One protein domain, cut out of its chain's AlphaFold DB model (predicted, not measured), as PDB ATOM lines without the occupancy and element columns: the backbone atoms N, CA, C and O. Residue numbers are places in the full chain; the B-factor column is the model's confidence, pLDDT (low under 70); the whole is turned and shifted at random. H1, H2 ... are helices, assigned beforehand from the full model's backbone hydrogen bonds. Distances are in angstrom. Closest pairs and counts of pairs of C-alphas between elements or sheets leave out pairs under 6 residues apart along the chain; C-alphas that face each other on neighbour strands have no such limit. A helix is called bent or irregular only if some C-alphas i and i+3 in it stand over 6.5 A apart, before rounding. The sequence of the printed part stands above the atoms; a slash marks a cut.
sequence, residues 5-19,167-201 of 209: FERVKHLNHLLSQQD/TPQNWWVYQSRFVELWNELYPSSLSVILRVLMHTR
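This is residues 5 to 19 and 167 to 201 of the 209 residues of an uncharacterized protein of Rothia aeria (UniProt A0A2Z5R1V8). Two helices, H2 and H3, form an open V joined by a tight turn at residue 186, and a third helix, H1, crosses one side of H2 near the closed end of the V. H3 folds back from H2 with few contacts, and its residues 194 to 199 stick out together with residues 200 and 201. The printed part has 50 residues with three named helices, in the order H1, H2, H3, and no named strand; the class is all helix. The whole is compact, with a radius of gyration of the C-alphas of 11.0 A and spans of 28 by 23 by 17 A.

H2, residues 171 to 185, is the longest helix by residues, with 15 residues. H1, residues 5 to 17, touches H2 with its residues 11 to 15 alone; the closest C-alphas, of Leu 11 and Trp 182, are 7.1 A apart. The two run opposite ways at a steep tilt of 64 degrees. H3, residues 187 to 199, is close to H2 but not clearly touching; their closest C-alphas, of Asn 183 and Leu 190, are 7.1 A apart. These two run opposite ways at a shallow tilt of 32 degrees. H1 and H3 are apart. Every O i to N i+4 pair is within hydrogen-bond range in H1, against 10 of 11 in H2 and 4 of 9 in H3, where 4 of 10 O i to N i+3 pairs are within range.

H2 is 20.5 A long from first to last C-alpha, beginning at C-alpha 171 (-2.996, -28.529, -81.498). It is neither bent nor irregular, but only just: C-alphas 172 and 175 are 6.3 A apart. H1 is 18.6 A long and begins at C-alpha 5 (-16.055, -25.465, -94.879). H3 is 20.7 A long, ends at C-alpha 199 (-19.992, -31.067, -77.196), and is irregular, with C-alphas 188 and 191 7.7 A apart.

The two C-alphas farthest apart, of Asp 19 and His 199, are 30.0 A apart. Residues 20 to 166 are not printed, and C-alphas 19 and 167 across the cut are 10.5 A apart. Residues 194 to 201 stand free. The mean pLDDT of the printed part is 76.2, and residues 189 to 201 are under 70.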
ATOM      1  N   PHE A   5     -17.225 -24.735 -94.402       85.88
ATOM      2  CA  PHE A   5     -16.055 -25.465 -94.879       85.88
ATOM      3  C   PHE A   5     -15.061 -24.565 -95.618       85.88
ATOM      4  O   PHE A   5     -13.864 -24.612 -95.346       85.88
ATOM      5  N   GLU A   6     -15.549 -23.680 -96.490       89.56
ATOM      6  CA  GLU A   6     -14.684 -22.728 -97.195       89.56
ATOM      7  C   GLU A   6     -14.071 -21.692 -96.240       89.56
ATOM      8  O   GLU A   6     -12.932 -21.274 -96.432       89.56
ATOM      9  N   ARG A   7     -14.773 -21.338 -95.157       89.38
ATOM     10  CA  ARG A   7     -14.229 -20.474 -94.097       89.38
ATOM     11  C   ARG A   7     -13.129 -21.166 -93.294       89.38
ATOM     12  O   ARG A   7     -12.098 -20.556 -93.041       89.38
ATOM     13  N   VAL A   8     -13.317 -22.440 -92.937       89.31
ATOM     14  CA  VAL A   8     -12.289 -23.244 -92.249       89.31
ATOM     15  C   VAL A   8     -11.049 -23.401 -93.130       89.31
ATOM     16  O   VAL A   8      -9.941 -23.170 -92.660       89.31
ATOM     17  N   LYS A   9     -11.215 -23.727 -94.419       90.00
ATOM     18  CA  LYS A   9     -10.094 -23.799 -95.371       90.00
ATOM     19  C   LYS A   9      -9.344 -22.479 -95.486       90.00
ATOM     20  O   LYS A   9      -8.118 -22.476 -95.443       90.00
ATOM     21  N   HIS A  10     -10.075 -21.374 -95.629       90.88
ATOM     22  CA  HIS A  10      -9.479 -20.047 -95.694       90.88
ATOM     23  C   HIS A  10      -8.676 -19.740 -94.427       90.88
ATOM     24  O   HIS A  10      -7.536 -19.297 -94.517       90.88
ATOM     25  N   LEU A  11      -9.224 -20.053 -93.252       90.06
ATOM     26  CA  LEU A  11      -8.539 -19.811 -91.991       90.06
ATOM     27  C   LEU A  11      -7.296 -20.695 -91.817       90.06
ATOM     28  O   LEU A  11      -6.250 -20.193 -91.421       90.06
ATOM     29  N   ASN A  12      -7.367 -21.973 -92.196       89.31
ATOM     30  CA  ASN A  12      -6.205 -22.866 -92.214       89.31
ATOM     31  C   ASN A  12      -5.114 -22.351 -93.150       89.31
ATOM     32  O   ASN A  12      -3.934 -22.399 -92.810       89.31
ATOM     33  N   HIS A  13      -5.504 -21.829 -94.315       90.25
ATOM     34  CA  HIS A  13      -4.564 -21.191 -95.220       90.25
ATOM     35  C   HIS A  13      -3.900 -19.983 -94.550       90.25
ATOM     36  O   HIS A  13      -2.675 -19.928 -94.526       90.25
ATOM     37  N   LEU A  14      -4.661 -19.078 -93.928       91.12
ATOM     38  CA  LEU A  14      -4.102 -17.916 -93.228       91.12
ATOM     39  C   LEU A  14      -3.158 -18.312 -92.082       91.12
ATOM     40  O   LEU A  14      -2.038 -17.809 -92.026       91.12
ATOM     41  N   LEU A  15      -3.556 -19.256 -91.222       89.12
ATOM     42  CA  LEU A  15      -2.712 -19.770 -90.136       89.12
ATOM     43  C   LEU A  15      -1.422 -20.416 -90.657       89.12
ATOM     44  O   LEU A  15      -0.355 -20.211 -90.083       89.12
ATOM     45  N   SER A  16      -1.493 -21.129 -91.786       87.81
ATOM     46  CA  SER A  16      -0.307 -21.721 -92.420       87.81
ATOM     47  C   SER A  16       0.676 -20.679 -92.967       87.81
ATOM     48  O   SER A  16       1.842 -20.998 -93.194       87.81
ATOM     49  N   GLN A  17       0.220 -19.439 -93.192       88.75
ATOM     50  CA  GLN A  17       1.068 -18.322 -93.616       88.75
ATOM     51  C   GLN A  17       1.600 -17.484 -92.444       88.75
ATOM     52  O   GLN A  17       2.525 -16.698 -92.646       88.75
ATOM     53  N   GLN A  18       1.053 -17.639 -91.237       84.06
ATOM     54  CA  GLN A  18       1.501 -16.932 -90.036       84.06
ATOM     55  C   GLN A  18       2.632 -17.678 -89.324       84.06
ATOM     56  O   GLN A  18       2.708 -18.906 -89.378       84.06
ATOM     57  N   ASP A  19       3.500 -16.916 -88.651       81.88
ATOM     58  CA  ASP A  19       4.588 -17.414 -87.797       81.88
ATOM     59  C   ASP A  19       5.415 -18.537 -88.437       81.88
ATOM     60  O   ASP A  19       5.810 -19.497 -87.771       81.88
ATOM     61  N   THR A 167       0.035 -25.302 -88.109       82.75
ATOM     62  CA  THR A 167      -0.758 -26.416 -88.641       82.75
ATOM     63  C   THR A 167      -1.713 -26.978 -87.584       82.75
ATOM     64  O   THR A 167      -1.431 -26.866 -86.387       82.75
ATOM     65  N   PRO A 168      -2.827 -27.622 -87.986       81.00
ATOM     66  CA  PRO A 168      -3.748 -28.280 -87.054       81.00
ATOM     67  C   PRO A 168      -3.089 -29.325 -86.143       81.00
ATOM     68  O   PRO A 168      -3.577 -29.577 -85.044       81.00
ATOM     69  N   GLN A 169      -1.977 -29.922 -86.586       78.69
ATOM     70  CA  GLN A 169      -1.203 -30.903 -85.821       78.69
ATOM     71  C   GLN A 169      -0.512 -30.274 -84.605       78.69
ATOM     72  O   GLN A 169      -0.338 -30.940 -83.586       78.69
ATOM     73  N   ASN A 170      -0.181 -28.980 -84.658       80.00
ATOM     74  CA  ASN A 170       0.277 -28.226 -83.494       80.00
ATOM     75  C   ASN A 170      -0.925 -27.772 -82.648       80.00
ATOM     76  O   ASN A 170      -1.164 -26.574 -82.468       80.00
ATOM     77  N   TRP A 171      -1.701 -28.745 -82.155       76.12
ATOM     78  CA  TRP A 171      -2.996 -28.529 -81.498       76.12
ATOM     79  C   TRP A 171      -2.939 -27.451 -80.409       76.12
ATOM     80  O   TRP A 171      -3.833 -26.607 -80.321       76.12
ATOM     81  N   TRP A 172      -1.859 -27.449 -79.619       77.19
ATOM     82  CA  TRP A 172      -1.669 -26.543 -78.486       77.19
ATOM     83  C   TRP A 172      -1.720 -25.062 -78.879       77.19
ATOM     84  O   TRP A 172      -2.323 -24.253 -78.178       77.19
ATOM     85  N   VAL A 173      -1.108 -24.702 -80.010       83.31
ATOM     86  CA  VAL A 173      -1.075 -23.315 -80.506       83.31
ATOM     87  C   VAL A 173      -2.217 -23.057 -81.485       83.31
ATOM     88  O   VAL A 173      -2.821 -21.982 -81.477       83.31
ATOM     89  N   TYR A 174      -2.534 -24.053 -82.311       86.94
ATOM     90  CA  TYR A 174      -3.528 -23.947 -83.369       86.94
ATOM     91  C   TYR A 174      -4.913 -23.598 -82.831       86.94
ATOM     92  O   TYR A 174      -5.549 -22.703 -83.374       86.94
ATOM     93  N   GLN A 175      -5.376 -24.245 -81.754       85.19
ATOM     94  CA  GLN A 175      -6.744 -24.043 -81.268       85.19
ATOM     95  C   GLN A 175      -7.009 -22.582 -80.872       85.19
ATOM     96  O   GLN A 175      -8.013 -22.002 -81.288       85.19
ATOM     97  N   SER A 176      -6.107 -21.977 -80.096       86.75
ATOM     98  CA  SER A 176      -6.250 -20.590 -79.640       86.75
ATOM     99  C   SER A 176      -6.216 -19.615 -80.816       86.75
ATOM    100  O   SER A 176      -7.116 -18.788 -80.958       86.75
ATOM    101  N   ARG A 177      -5.239 -19.777 -81.719       87.62
ATOM    102  CA  ARG A 177      -5.085 -18.919 -82.905       87.62
ATOM    103  C   ARG A 177      -6.237 -19.058 -83.890       87.62
ATOM    104  O   ARG A 177      -6.694 -18.066 -84.450       87.62
ATOM    105  N   PHE A 178      -6.752 -20.272 -84.055       89.38
ATOM    106  CA  PHE A 178      -7.929 -20.541 -84.868       89.38
ATOM    107  C   PHE A 178      -9.149 -19.784 -84.340       89.38
ATOM    108  O   PHE A 178      -9.845 -19.132 -85.115       89.38
ATOM    109  N   VAL A 179      -9.409 -19.846 -83.029       87.50
ATOM    110  CA  VAL A 179     -10.566 -19.178 -82.412       87.50
ATOM    111  C   VAL A 179     -10.447 -17.657 -82.497       87.50
ATOM    112  O   VAL A 179     -11.425 -16.998 -82.847       87.50
ATOM    113  N   GLU A 180      -9.268 -17.104 -82.209       88.75
ATOM    114  CA  GLU A 180      -8.993 -15.665 -82.325       88.75
ATOM    115  C   GLU A 180      -9.285 -15.162 -83.746       88.75
ATOM    116  O   GLU A 180     -10.143 -14.298 -83.936       88.75
ATOM    117  N   LEU A 181      -8.652 -15.782 -84.746       89.06
ATOM    118  CA  LEU A 181      -8.775 -15.378 -86.144       89.06
ATOM    119  C   LEU A 181     -10.187 -15.631 -86.700       89.06
ATOM    120  O   LEU A 181     -10.680 -14.881 -87.543       89.06
ATOM    121  N   TRP A 182     -10.883 -16.663 -86.210       89.69
ATOM    122  CA  TRP A 182     -12.258 -16.941 -86.617       89.69
ATOM    123  C   TRP A 182     -13.208 -15.850 -86.127       89.69
ATOM    124  O   TRP A 182     -14.074 -15.402 -86.879       89.69
ATOM    125  N   ASN A 183     -13.062 -15.436 -84.868       88.31
ATOM    126  CA  ASN A 183     -13.910 -14.408 -84.273       88.31
ATOM    127  C   ASN A 183     -13.688 -13.041 -84.929       88.31
ATOM    128  O   ASN A 183     -14.648 -12.289 -85.082       88.31
ATOM    129  N   GLU A 184     -12.457 -12.750 -85.354       88.88
ATOM    130  CA  GLU A 184     -12.123 -11.543 -86.112       88.88
ATOM    131  C   GLU A 184     -12.768 -11.541 -87.509       88.88
ATOM    132  O   GLU A 184     -13.426 -10.576 -87.894       88.88
ATOM    133  N   LEU A 185     -12.628 -12.636 -88.265       89.44
ATOM    134  CA  LEU A 185     -13.062 -12.698 -89.667       89.44
ATOM    135  C   LEU A 185     -14.552 -13.027 -89.846       89.44
ATOM    136  O   LEU A 185     -15.153 -12.664 -90.861       89.44
ATOM    137  N   TYR A 186     -15.157 -13.735 -88.891       87.56
ATOM    138  CA  TYR A 186     -16.529 -14.246 -88.984       87.56
ATOM    139  C   TYR A 186     -17.364 -13.988 -87.712       87.56
ATOM    140  O   TYR A 186     -18.024 -14.917 -87.222       87.56
ATOM    141  N   PRO A 187     -17.437 -12.740 -87.207       79.62
ATOM    142  CA  PRO A 187     -18.039 -12.412 -85.909       79.62
ATOM    143  C   PRO A 187     -19.517 -12.824 -85.802       79.62
ATOM    144  O   PRO A 187     -19.982 -13.279 -84.762       79.62
ATOM    145  N   SER A 188     -20.275 -12.775 -86.898       77.25
ATOM    146  CA  SER A 188     -21.695 -13.164 -86.917       77.25
ATOM    147  C   SER A 188     -21.935 -14.682 -86.818       77.25
ATOM    148  O   SER A 188     -23.080 -15.117 -86.735       77.25
ATOM    149  N   SER A 189     -20.878 -15.504 -86.841       66.81
ATOM    150  CA  SER A 189     -20.960 -16.979 -86.813       66.81
ATOM    151  C   SER A 189     -20.798 -17.576 -85.405       66.81
ATOM    152  O   SER A 189     -20.800 -18.798 -85.244       66.81
ATOM    153  N   LEU A 190     -20.649 -16.722 -84.385       56.84
ATOM    154  CA  LEU A 190     -20.318 -17.074 -82.995       56.84
ATOM    155  C   LEU A 190     -21.310 -18.047 -82.326       56.84
ATOM    156  O   LEU A 190     -20.918 -18.824 -81.455       56.84
ATOM    157  N   SER A 191     -22.572 -18.087 -82.762       53.34
ATOM    158  CA  SER A 191     -23.597 -18.992 -82.215       53.34
ATOM    159  C   SER A 191     -23.372 -20.477 -82.545       53.34
ATOM    160  O   SER A 191     -23.925 -21.345 -81.865       53.34
ATOM    161  N   VAL A 192     -22.548 -20.793 -83.552       52.69
ATOM    162  CA  VAL A 192     -22.317 -22.170 -84.027       52.69
ATOM    163  C   VAL A 192     -21.102 -22.818 -83.352       52.69
ATOM    164  O   VAL A 192     -21.168 -23.983 -82.963       52.69
ATOM    165  N   ILE A 193     -20.010 -22.078 -83.132       52.69
ATOM    166  CA  ILE A 193     -18.756 -22.645 -82.594       52.69
ATOM    167  C   ILE A 193     -18.837 -22.961 -81.097       52.69
ATOM    168  O   ILE A 193     -18.338 -24.004 -80.669       52.69
ATOM    169  N   LEU A 194     -19.527 -22.133 -80.303       46.28
ATOM    170  CA  LEU A 194     -19.769 -22.425 -78.884       46.28
ATOM    171  C   LEU A 194     -20.550 -23.735 -78.691       46.28
ATOM    172  O   LEU A 194     -20.275 -24.471 -77.747       46.28
ATOM    173  N   ARG A 195     -21.464 -24.087 -79.608       42.78
ATOM    174  CA  ARG A 195     -22.183 -25.373 -79.557       42.78
ATOM    175  C   ARG A 195     -21.277 -26.566 -79.863       42.78
ATOM    176  O   ARG A 195     -21.370 -27.567 -79.161       42.78
ATOM    177  N   VAL A 196     -20.387 -26.447 -80.852       48.22
ATOM    178  CA  VAL A 196     -19.463 -27.526 -81.253       48.22
ATOM    179  C   VAL A 196     -18.402 -27.783 -80.176       48.22
ATOM    180  O   VAL A 196     -18.227 -28.925 -79.762       48.22
ATOM    181  N   LEU A 197     -17.766 -26.734 -79.639       45.47
ATOM    182  CA  LEU A 197     -16.728 -26.869 -78.603       45.47
ATOM    183  C   LEU A 197     -17.271 -27.353 -77.248       45.47
ATOM    184  O   LEU A 197     -16.545 -27.998 -76.492       45.47
ATOM    185  N   MET A 198     -18.538 -27.067 -76.924       40.62
ATOM    186  CA  MET A 198     -19.169 -27.587 -75.703       40.62
ATOM    187  C   MET A 198     -19.548 -29.074 -75.797       40.62
ATOM    188  O   MET A 198     -19.666 -29.712 -74.757       40.62
ATOM    189  N   HIS A 199     -19.695 -29.638 -77.002       41.28
ATOM    190  CA  HIS A 199     -19.992 -31.067 -77.196       41.28
ATOM    191  C   HIS A 199     -18.734 -31.951 -77.243       41.28
ATOM    192  O   HIS A 199     -18.844 -33.165 -77.112       41.28
ATOM    193  N   THR A 200     -17.540 -31.365 -77.379       37.34
ATOM    194  CA  THR A 200     -16.252 -32.088 -77.372       37.34
ATOM    195  C   THR A 200     -15.494 -32.004 -76.046       37.34
ATOM    196  O   THR A 200     -14.381 -32.511 -75.956       37.34
ATOM    197  N   ARG A 201     -16.059 -31.393 -74.993       36.78
ATOM    198  CA  ARG A 201     -15.532 -31.577 -73.631       36.78
ATOM    199  C   ARG A 201     -16.030 -32.923 -73.096       36.78
ATOM    200  O   ARG A 201     -17.241 -33.054 -72.906       36.78
TER     201      ARG A 201